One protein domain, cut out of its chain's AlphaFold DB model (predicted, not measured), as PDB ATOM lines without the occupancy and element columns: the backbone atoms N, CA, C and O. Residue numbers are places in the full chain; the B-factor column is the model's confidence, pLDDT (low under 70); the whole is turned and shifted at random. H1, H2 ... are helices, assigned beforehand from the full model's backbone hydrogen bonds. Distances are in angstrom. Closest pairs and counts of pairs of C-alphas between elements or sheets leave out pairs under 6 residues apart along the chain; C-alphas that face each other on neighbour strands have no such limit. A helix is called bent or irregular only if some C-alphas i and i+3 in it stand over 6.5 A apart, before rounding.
ATOM      1  N   LYS A 192     184.295 230.865 141.801       89.19
ATOM      2  CA  LYS A 192     183.107 230.344 142.489       89.19
ATOM      3  C   LYS A 192     182.924 228.874 142.119       89.19
ATOM      4  O   LYS A 192     183.055 228.513 140.960       89.19
ATOM      5  N   CYS A 193     182.633 228.020 143.103       77.38
ATOM      6  CA  CYS A 193     182.433 226.579 142.891       77.38
ATOM      7  C   CYS A 193     183.458 225.947 141.920       77.38
ATOM      8  O   CYS A 193     183.070 225.257 140.984       77.38
ATOM      9  N   TYR A 194     184.755 226.173 142.169       86.75
ATOM     10  CA  TYR A 194     185.906 225.580 141.460       86.75
ATOM     11  C   TYR A 194     186.330 226.205 140.116       86.75
ATOM     12  O   TYR A 194     187.392 225.823 139.629       86.75
ATOM     13  N   ASP A 195     185.599 227.179 139.565       90.62
ATOM     14  CA  ASP A 195     185.976 227.875 138.319       90.62
ATOM     15  C   ASP A 195     185.641 229.378 138.384       90.62
ATOM     16  O   ASP A 195     185.044 229.848 139.352       90.62
ATOM     17  N   HIS A 196     186.034 230.163 137.384       93.44
ATOM     18  CA  HIS A 196     185.603 231.548 137.245       93.44
ATOM     19  C   HIS A 196     184.077 231.623 137.106       93.44
ATOM     20  O   HIS A 196     183.483 230.987 136.235       93.44
ATOM     21  N   ALA A 197     183.437 232.445 137.942       94.19
ATOM     22  CA  ALA A 197     182.017 232.753 137.808       94.19
ATOM     23  C   ALA A 197     181.715 233.321 136.414       94.19
ATOM     24  O   ALA A 197     182.587 233.920 135.778       94.19
ATOM     25  N   LEU A 198     180.479 233.171 135.937       93.31
ATOM     26  CA  LEU A 198     180.054 233.834 134.704       93.31
ATOM     27  C   LEU A 198     180.199 235.356 134.846       93.31
ATOM     28  O   LEU A 198     179.981 235.925 135.912       93.31
ATOM     29  N   ALA A 199     180.536 236.037 133.753       93.94
ATOM     30  CA  ALA A 199     180.705 237.490 133.761       93.94
ATOM     31  C   ALA A 199     179.419 238.254 134.137       93.94
ATOM     32  O   ALA A 199     179.479 239.361 134.677       93.94
ATOM     33  N   GLY A 200     178.265 237.655 133.845       91.25
ATOM     34  CA  GLY A 200     176.945 238.250 133.977       91.25
ATOM     35  C   GLY A 200     176.503 238.992 132.716       91.25
ATOM     36  O   GLY A 200     177.268 239.744 132.105       91.25
ATOM     37  N   CYS A 201     175.243 238.796 132.321       89.81
ATOM     38  CA  CYS A 201     174.693 239.310 131.063       89.81
ATOM     39  C   CYS A 201     174.780 240.840 130.965       89.81
ATOM     40  O   CYS A 201     175.116 241.374 129.910       89.81
ATOM     41  N   ASN A 202     174.581 241.536 132.085       91.12
ATOM     42  CA  ASN A 202     174.696 242.989 132.177       91.12
ATOM     43  C   ASN A 202     176.113 243.485 131.872       91.12
ATOM     44  O   ASN A 202     176.287 244.444 131.122       91.12
ATOM     45  N   ALA A 203     177.132 242.818 132.426       94.38
ATOM     46  CA  ALA A 203     178.522 243.193 132.195       94.38
ATOM     47  C   ALA A 203     178.911 242.978 130.728       94.38
ATOM     48  O   ALA A 203     179.540 243.851 130.133       94.38
ATOM     49  N   ILE A 204     178.469 241.869 130.122       95.19
ATOM     50  CA  ILE A 204     178.674 241.598 128.694       95.19
ATOM     51  C   ILE A 204     177.956 242.624 127.817       95.19
ATOM     52  O   ILE A 204     178.570 243.157 126.896       95.19
ATOM     53  N   ALA A 205     176.695 242.955 128.105       92.25
ATOM     54  CA  ALA A 205     175.945 243.947 127.337       92.25
ATOM     55  C   ALA A 205     176.642 245.318 127.347       92.25
ATOM     56  O   ALA A 205     176.884 245.901 126.290       92.25
ATOM     57  N   ILE A 206     177.052 245.793 128.528       94.19
ATOM     58  CA  ILE A 206     177.809 247.045 128.663       94.19
ATOM     59  C   ILE A 206     179.146 246.948 127.916       94.19
ATOM     60  O   ILE A 206     179.513 247.878 127.201       94.19
ATOM     61  N   ALA A 207     179.863 245.828 128.025       96.44
ATOM     62  CA  ALA A 207     181.144 245.640 127.349       96.44
ATOM     63  C   ALA A 207     181.012 245.685 125.816       96.44
ATOM     64  O   ALA A 207     181.842 246.312 125.160       96.44
ATOM     65  N   GLN A 208     179.955 245.098 125.247       95.88
ATOM     66  CA  GLN A 208     179.684 245.153 123.805       95.88
ATOM     67  C   GLN A 208     179.330 246.576 123.332       95.88
ATOM     68  O   GLN A 208     179.792 247.002 122.273       95.88
ATOM     69  N   ILE A 209     178.604 247.361 124.141       93.81
ATOM     70  CA  ILE A 209     178.348 248.791 123.869       93.81
ATOM     71  C   ILE A 209     179.657 249.593 123.891       93.81
ATOM     72  O   ILE A 209     179.937 250.386 122.991       93.81
ATOM     73  N   LEU A 210     180.492 249.374 124.906       95.38
ATOM     74  CA  LEU A 210     181.795 250.024 125.029       95.38
ATOM     75  C   LEU A 210     182.724 249.667 123.858       95.38
ATOM     76  O   LEU A 210     183.416 250.539 123.332       95.38
ATOM     77  N   ALA A 211     182.680 248.416 123.397       95.88
ATOM     78  CA  ALA A 211     183.423 247.945 122.237       95.88
ATOM     79  C   ALA A 211     182.950 248.600 120.932       95.88
ATOM     80  O   ALA A 211     183.783 249.044 120.138       95.88
ATOM     81  N   TYR A 212     181.634 248.749 120.744       94.25
ATOM     82  CA  TYR A 212     181.057 249.497 119.622       94.25
ATOM     83  C   TYR A 212     181.604 250.933 119.561       94.25
ATOM     84  O   TYR A 212     182.018 251.407 118.503       94.25
ATOM     85  N   HIS A 213     181.682 251.603 120.713       94.38
ATOM     86  CA  HIS A 213     182.212 252.965 120.826       94.38
ATOM     87  C   HIS A 213     183.742 253.050 120.959       94.38
ATOM     88  O   HIS A 213     184.287 254.153 120.955       94.38
ATOM     89  N   ARG A 214     184.444 251.912 121.047       95.75
ATOM     90  CA  ARG A 214     185.900 251.813 121.251       95.75
ATOM     91  C   ARG A 214     186.392 252.615 122.462       95.75
ATOM     92  O   ARG A 214     187.377 253.354 122.387       95.75
ATOM     93  N   VAL A 215     185.705 252.455 123.591       94.44
ATOM     94  CA  VAL A 215     186.032 253.104 124.869       94.44
ATOM     95  C   VAL A 215     186.178 252.072 125.989       94.44
ATOM     96  O   VAL A 215     185.387 251.140 126.052       94.44
ATOM     97  N   PRO A 216     187.153 252.212 126.904       94.69
ATOM     98  CA  PRO A 216     188.094 253.327 127.030       94.69
ATOM     99  C   PRO A 216     189.246 253.270 126.007       94.69
ATOM    100  O   PRO A 216     189.556 252.221 125.449       94.69
ATOM    101  N   THR A 217     189.896 254.408 125.747       94.50
ATOM    102  CA  THR A 217     190.905 254.569 124.674       94.50
ATOM    103  C   THR A 217     192.237 253.862 124.932       94.50
ATOM    104  O   THR A 217     193.067 253.763 124.032       94.50
ATOM    105  N   ASN A 218     192.459 253.368 126.149       94.00
ATOM    106  CA  ASN A 218     193.677 252.667 126.546       94.00
ATOM    107  C   ASN A 218     193.673 251.167 126.196       94.00
ATOM    108  O   ASN A 218     194.665 250.491 126.465       94.00
ATOM    109  N   LEU A 219     192.591 250.637 125.617       96.75
ATOM    110  CA  LEU A 219     192.535 249.262 125.112       96.75
ATOM    111  C   LEU A 219     192.890 249.200 123.625       96.75
ATOM    112  O   LEU A 219     192.600 250.117 122.855       96.75
ATOM    113  N   ASN A 220     193.486 248.085 123.195       96.75
ATOM    114  CA  ASN A 220     193.782 247.856 121.786       96.75
ATOM    115  C   ASN A 220     192.538 247.318 121.065       96.75
ATOM    116  O   ASN A 220     192.452 246.138 120.724       96.75
ATOM    117  N   TRP A 221     191.575 248.205 120.815       97.38
ATOM    118  CA  TRP A 221     190.312 247.861 120.159       97.38
ATOM    119  C   TRP A 221     190.482 247.229 118.785       97.38
ATOM    120  O   TRP A 221     189.691 246.368 118.425       97.38
ATOM    121  N   ASN A 222     191.520 247.598 118.033       96.81
ATOM    122  CA  ASN A 222     191.780 246.984 116.732       96.81
ATOM    123  C   ASN A 222     192.150 245.499 116.868       96.81
ATOM    124  O   ASN A 222     191.744 244.700 116.034       96.81
ATOM    125  N   ALA A 223     192.896 245.123 117.911       97.00
ATOM    126  CA  ALA A 223     193.223 243.724 118.177       97.00
ATOM    127  C   ALA A 223     192.036 242.959 118.783       97.00
ATOM    128  O   ALA A 223     191.788 241.820 118.402       97.00
ATOM    129  N   ILE A 224     191.293 243.589 119.700       97.19
ATOM    130  CA  ILE A 224     190.110 242.996 120.339       97.19
ATOM    131  C   ILE A 224     188.997 242.735 119.314       97.19
ATOM    132  O   ILE A 224     188.366 241.685 119.350       97.19
ATOM    133  N   LEU A 225     188.779 243.673 118.388       96.75
ATOM    134  CA  LEU A 225     187.740 243.618 117.354       96.75
ATOM    135  C   LEU A 225     188.254 243.064 116.017       96.75
ATOM    136  O   LEU A 225     187.615 243.257 114.984       96.75
ATOM    137  N   ALA A 226     189.407 242.388 116.011       96.06
ATOM    138  CA  ALA A 226     189.906 241.705 114.815       96.06
ATOM    139  C   ALA A 226     188.985 240.545 114.380       96.06
ATOM    140  O   ALA A 226     189.005 240.134 113.223       96.06
ATOM    141  N   SER A 227     188.181 240.032 115.313       95.19
ATOM    142  CA  SER A 227     187.117 239.047 115.127       95.19
ATOM    143  C   SER A 227     185.908 239.484 115.956       95.19
ATOM    144  O   SER A 227     186.063 240.185 116.958       95.19
ATOM    145  N   SER A 228     184.707 239.040 115.581       94.12
ATOM    146  CA  SER A 228     183.500 239.267 116.386       94.12
ATOM    147  C   SER A 228     183.519 238.501 117.711       94.12
ATOM    148  O   SER A 228     182.809 238.857 118.650       94.12
ATOM    149  N   THR A 229     184.363 237.476 117.826       96.31
ATOM    150  CA  THR A 229     184.531 236.665 119.037       96.31
ATOM    151  C   THR A 229     185.989 236.621 119.481       96.31
ATOM    152  O   THR A 229     186.904 236.557 118.655       96.31
ATOM    153  N   VAL A 230     186.198 236.606 120.798       97.00
ATOM    154  CA  VAL A 230     187.469 236.238 121.428       97.00
ATOM    155  C   VAL A 230     187.379 234.779 121.869       97.00
ATOM    156  O   VAL A 230     186.401 234.360 122.486       97.00
ATOM    157  N   THR A 231     188.405 234.001 121.545       96.00
ATOM    158  CA  THR A 231     188.478 232.553 121.791       96.00
ATOM    159  C   THR A 231     189.718 232.190 122.607       96.00
ATOM    160  O   THR A 231     190.619 233.010 122.783       96.00
ATOM    161  N   SER A 232     189.825 230.930 123.037       94.31
ATOM    162  CA  SER A 232     191.014 230.395 123.721       94.31
ATOM    163  C   SER A 232     192.311 230.461 122.909       94.31
ATOM    164  O   SER A 232     193.393 230.451 123.486       94.31
ATOM    165  N   SER A 233     192.224 230.546 121.580       96.00
ATOM    166  CA  SER A 233     193.382 230.691 120.692       96.00
ATOM    167  C   SER A 233     193.790 232.150 120.464       96.00
ATOM    168  O   SER A 233     194.741 232.414 119.729       96.00
ATOM    169  N   SER A 234     193.054 233.108 121.034       97.25
ATOM    170  CA  SER A 234     193.386 234.531 120.934       97.25
ATOM    171  C   SER A 234     194.657 234.840 121.724       97.25
ATOM    172  O   SER A 234     195.017 234.124 122.656       97.25
ATOM    173  N   SER A 235     195.363 235.917 121.367       97.62
ATOM    174  CA  SER A 235     196.584 236.284 122.099       97.62
ATOM    175  C   SER A 235     196.294 236.537 123.584       97.62
ATOM    176  O   SER A 235     195.257 237.116 123.921       97.62
ATOM    177  N   ALA A 236     197.241 236.183 124.459       97.75
ATOM    178  CA  ALA A 236     197.123 236.423 125.900       97.75
ATOM    179  C   ALA A 236     196.808 237.895 126.223       97.75
ATOM    180  O   ALA A 236     196.017 238.169 127.115       97.75
ATOM    181  N   THR A 237     197.346 238.840 125.445       97.81
ATOM    182  CA  THR A 237     197.047 240.274 125.576       97.81
ATOM    183  C   THR A 237     195.585 240.607 125.274       97.81
ATOM    184  O   THR A 237     194.992 241.413 125.981       97.81
ATOM    185  N   VAL A 238     194.987 240.012 124.235       98.12
ATOM    186  CA  VAL A 238     193.569 240.246 123.898       98.12
ATOM    187  C   VAL A 238     192.664 239.655 124.976       98.12
ATOM    188  O   VAL A 238     191.751 240.340 125.432       98.12
ATOM    189  N   ILE A 239     192.954 238.426 125.418       98.50
ATOM    190  CA  ILE A 239     192.221 237.760 126.504       98.50
ATOM    191  C   ILE A 239     192.307 238.589 127.789       98.50
ATOM    192  O   ILE A 239     191.282 238.872 128.405       98.50
ATOM    193  N   ASP A 240     193.503 239.042 128.166       98.31
ATOM    194  CA  ASP A 240     193.714 239.852 129.367       98.31
ATOM    195  C   ASP A 240     192.975 241.196 129.294       98.31
ATOM    196  O   ASP A 240     192.282 241.561 130.242       98.31
ATOM    197  N   GLN A 241     193.031 241.901 128.158       98.38
ATOM    198  CA  GLN A 241     192.336 243.181 127.994       98.38
ATOM    199  C   GLN A 241     190.812 243.038 128.060       98.38
ATOM    200  O   GLN A 241     190.163 243.806 128.777       98.38
ATOM    201  N   VAL A 242     190.231 242.069 127.340       98.06
ATOM    202  CA  VAL A 242     188.770 241.905 127.289       98.06
ATOM    203  C   VAL A 242     188.215 241.421 128.630       98.06
ATOM    204  O   VAL A 242     187.245 241.984 129.133       98.06
ATOM    205  N   SER A 243     188.869 240.446 129.263       98.25
ATOM    206  CA  SER A 243     188.431 239.916 130.557       98.25
ATOM    207  C   SER A 243     188.600 240.934 131.686       98.25
ATOM    208  O   SER A 243     187.727 241.052 132.544       98.25
ATOM    209  N   THR A 244     189.668 241.740 131.658       98.12
ATOM    210  CA  THR A 244     189.877 242.829 132.625       98.12
ATOM    211  C   THR A 244     188.816 243.913 132.485       98.12
ATOM    212  O   THR A 244     188.278 244.377 133.491       98.12
ATOM    213  N   LEU A 245     188.473 244.315 131.254       98.06
ATOM    214  CA  LEU A 245     187.375 245.253 131.014       98.06
ATOM    215  C   LEU A 245     186.070 244.732 131.628       98.06
ATOM    216  O   LEU A 245     185.407 245.453 132.370       98.06
ATOM    217  N   ILE A 246     185.732 243.474 131.348       98.19
ATOM    218  CA  ILE A 246     184.480 242.849 131.779       98.19
ATOM    219  C   ILE A 246     184.418 242.706 133.304       98.19
ATOM    220  O   ILE A 246     183.410 243.075 133.908       98.19
ATOM    221  N   ALA A 247     185.501 242.275 133.953       97.44
ATOM    222  CA  ALA A 247     185.569 242.209 135.413       97.44
ATOM    223  C   ALA A 247     185.456 243.599 136.068       97.44
ATOM    224  O   ALA A 247     184.755 243.760 137.068       97.44
ATOM    225  N   ASN A 248     186.079 244.627 135.479       96.50
ATOM    226  CA  ASN A 248     185.966 246.005 135.965       96.50
ATOM    227  C   ASN A 248     184.533 246.543 135.850       96.50
ATOM    228  O   ASN A 248     184.061 247.228 136.760       96.50
ATOM    229  N   ILE A 249     183.835 246.234 134.755       96.38
ATOM    230  CA  ILE A 249     182.414 246.564 134.598       96.38
ATOM    231  C   ILE A 249     181.603 245.857 135.681       96.38
ATOM    232  O   ILE A 249     180.852 246.524 136.390       96.38
ATOM    233  N   GLY A 250     181.795 244.545 135.853       94.81
ATOM    234  CA  GLY A 250     181.095 243.756 136.865       94.81
ATOM    235  C   GLY A 250     181.280 244.304 138.282       94.81
ATOM    236  O   GLY A 250     180.312 244.459 139.023       94.81
ATOM    237  N   SER A 251     182.499 244.719 138.634       93.88
ATOM    238  CA  SER A 251     182.770 245.406 139.900       93.88
ATOM    239  C   SER A 251     182.008 246.733 140.024       93.88
ATOM    240  O   SER A 251     181.404 246.992 141.064       93.88
ATOM    241  N   LYS A 252     181.981 247.559 138.969       93.19
ATOM    242  CA  LYS A 252     181.301 248.868 138.975       93.19
ATOM    243  C   LYS A 252     179.786 248.764 139.101       93.19
ATOM    244  O   LYS A 252     179.189 249.592 139.781       93.19
ATOM    245  N   ILE A 253     179.173 247.763 138.474       92.88
ATOM    246  CA  ILE A 253     177.722 247.537 138.558       92.88
ATOM    247  C   ILE A 253     177.328 246.665 139.755       92.88
ATOM    248  O   ILE A 253     176.153 246.343 139.919       92.88
ATOM    249  N   SER A 254     178.297 246.302 140.605       92.12
ATOM    250  CA  SER A 254     178.097 245.428 141.763       92.12
ATOM    251  C   SER A 254     177.440 244.097 141.383       92.12
ATOM    252  O   SER A 254     176.426 243.712 141.974       92.12
ATOM    253  N   THR A 255     178.004 243.420 140.377       91.62
ATOM    254  CA  THR A 255     177.586 242.075 139.968       91.62
ATOM    255  C   THR A 255     177.678 241.109 141.145       91.62
ATOM    256  O   THR A 255     178.718 240.966 141.790       91.62
ATOM    257  N   GLU A 256     176.574 240.422 141.398       91.62
ATOM    258  CA  GLU A 256     176.466 239.305 142.322       91.62
ATOM    259  C   GLU A 256     176.925 238.048 141.579       91.62
ATOM    260  O   GLU A 256     176.260 237.573 140.657       91.62
ATOM    261  N   TYR A 257     178.125 237.575 141.927       90.00
ATOM    262  CA  TYR A 257     178.755 236.416 141.299       90.00
ATOM    263  C   TYR A 257     178.378 235.122 142.025       90.00
ATOM    264  O   TYR A 257     178.871 234.867 143.132       90.00
ATOM    265  N   GLU A 258     177.579 234.291 141.359       84.81
ATOM    266  CA  GLU A 258     177.176 232.959 141.813       84.81
ATOM    267  C   GLU A 258     177.671 231.862 140.857       84.81
ATOM    268  O   GLU A 258     178.257 232.125 139.808       84.81
ATOM    269  N   CYS A 259     177.480 230.601 141.251       77.19
ATOM    270  CA  CYS A 259     178.054 229.458 140.537       77.19
ATOM    271  C   CYS A 259     177.363 229.129 139.206       77.19
ATOM    272  O   CYS A 259     177.986 228.523 138.341       77.19
ATOM    273  N   LEU A 260     176.087 229.488 139.047       74.69
ATOM    274  CA  LEU A 260     175.293 229.158 137.853       74.69
ATOM    275  C   LEU A 260     174.859 230.395 137.071       74.69
ATOM    276  O   LEU A 260     174.712 230.334 135.856       74.69
ATOM    277  N   GLU A 261     174.676 231.516 137.761       75.94
ATOM    278  CA  GLU A 261     174.226 232.773 137.178       75.94
ATOM    279  C   GLU A 261     174.989 233.925 137.830       75.94
ATOM    280  O   GLU A 261     175.493 233.817 138.944       75.94
ATOM    281  N   SER A 262     175.150 235.034 137.122       80.81
ATOM    282  CA  SER A 262     175.734 236.245 137.694       80.81
ATOM    283  C   SER A 262     174.990 237.444 137.139       80.81
ATOM    284  O   SER A 262     174.705 237.515 135.943       80.81
ATOM    285  N   GLY A 263     174.626 238.375 138.011       76.94
ATOM    286  CA  GLY A 263     173.689 239.435 137.657       76.94
ATOM    287  C   GLY A 263     173.881 240.688 138.488       76.94
ATOM    288  O   GLY A 263     174.524 240.681 139.531       76.94
ATOM    289  N   ALA A 264     173.324 241.790 138.008       76.25
ATOM    290  CA  ALA A 264     173.324 243.068 138.704       76.25
ATOM    291  C   ALA A 264     171.955 243.725 138.532       76.25
ATOM    292  O   ALA A 264     171.313 243.572 137.493       76.25
ATOM    293  N   SER A 265     171.506 244.470 139.539       74.00
ATOM    294  CA  SER A 265     170.289 245.268 139.403       74.00
ATOM    295  C   SER A 265     170.590 246.534 138.591       74.00
ATOM    296  O   SER A 265     171.568 247.211 138.914       74.00
ATOM    297  N   PRO A 266     169.735 246.929 137.624       70.88
ATOM    298  CA  PRO A 266     169.896 248.188 136.893       70.88
ATOM    299  C   PRO A 266     169.976 249.427 137.795       70.88
ATOM    300  O   PRO A 266     170.641 250.400 137.458       70.88
ATOM    301  N   SER A 267     169.361 249.374 138.982       71.62
ATOM    302  CA  SER A 267     169.438 250.441 139.994       71.62
ATOM    303  C   SER A 267     170.858 250.717 140.511       71.62
ATOM    304  O   SER A 267     171.110 251.782 141.068       71.62
ATOM    305  N   LYS A 268     171.791 249.777 140.314       69.94
ATOM    306  CA  LYS A 268     173.200 249.883 140.716       69.94
ATOM    307  C   LYS A 268     174.095 250.435 139.594       69.94
ATOM    308  O   LYS A 268     175.309 250.521 139.770       69.94
ATOM    309  N   TYR A 269     173.534 250.798 138.437       72.44
ATOM    310  CA  TYR A 269     174.294 251.406 137.344       72.44
ATOM    311  C   TYR A 269     174.515 252.882 137.657       72.44
ATOM    312  O   TYR A 269     173.641 253.721 137.449       72.44
TER     313      TYR A 269
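AT A GLANCE: This is residues 192 to 269 of the 272 residues of an uncharacterized protein of Parabacteroides distasonis (UniProt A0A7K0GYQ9). Two helices, H1 and the longer H3, make a V: they meet where H1 begins and H3 ends, and the short helix H2 with its links spans the open side between their other ends. Beyond the point of the V lie the first printed residues, 192 to 200, and the closing stretch, residues 253 to 269, which folds back on itself as a narrow loop. The printed part has 78 residues with three named helices, H1, H2 and H3 in that order along the chain, and no named strand. The class is all helix, though under half of the residues, 34 of 78, are in named elements. The whole is compact, with a radius of gyration of the C-alphas of 12.8 A, and the C-alphas span 31 by 29 by 18 A.

IN THESE COORDINATES: The printed part begins at Lys 192, and its first helix, H1, holds residues 201 to 213. C-alpha 201 is at (174.693, 239.310, 131.063), and H1 measures 18.6 A from first to last C-alpha. H2 holds residues 221 to 224, four residues. H3 holds residues 236 to 252 and measures 24.0 A; it runs from C-alpha 236 at (197.123, 236.423, 125.900) to C-alpha 252 at (181.301, 248.868, 138.975). No helix is bent or irregular.

HOW THE PARTS SIT: H1 touches H3 with residues 202 to 207 alone, and H3 touches H1 with residues 245 to 250 alone. Their closest C-alphas, those of Ala 203 and Gly 250, are 5.4 A apart. The two run opposite ways at a steep tilt of 62 degrees. H2 touches H3, which meets it with residues 238 to 242 alone; the closest C-alphas, those of Ile 224 and Val 238, are 5.7 A apart. H1 and H2 are close but not clearly touching: their closest C-alphas, those of Ala 211 and Trp 221, are 7.2 A apart. In H1 and H3 every pair of O i and N i+4 is within hydrogen-bond range; H2 is too short for such a pair, and its one pair of O i and N i+3 is within range. After H3, residues 256 to 257 pair with residues 262 to 263, antiparallel, in stretches too short to be named strands.

THE WHOLE: The two C-alphas farthest apart, those of Ser 233 and Ser 267, are 36.6 A from each other. The printed part has no cut. The link from H1 to H2, 7 residues, is short, and the link from H2 to H3, 11 residues, is long. The C-alphas of residues 253 to 269, a stretch with no named element, lie 12 to 19 A from the mean of all C-alphas. The mean pLDDT of the printed part is 91.8, and one printed residue, Lys 268, is under 70.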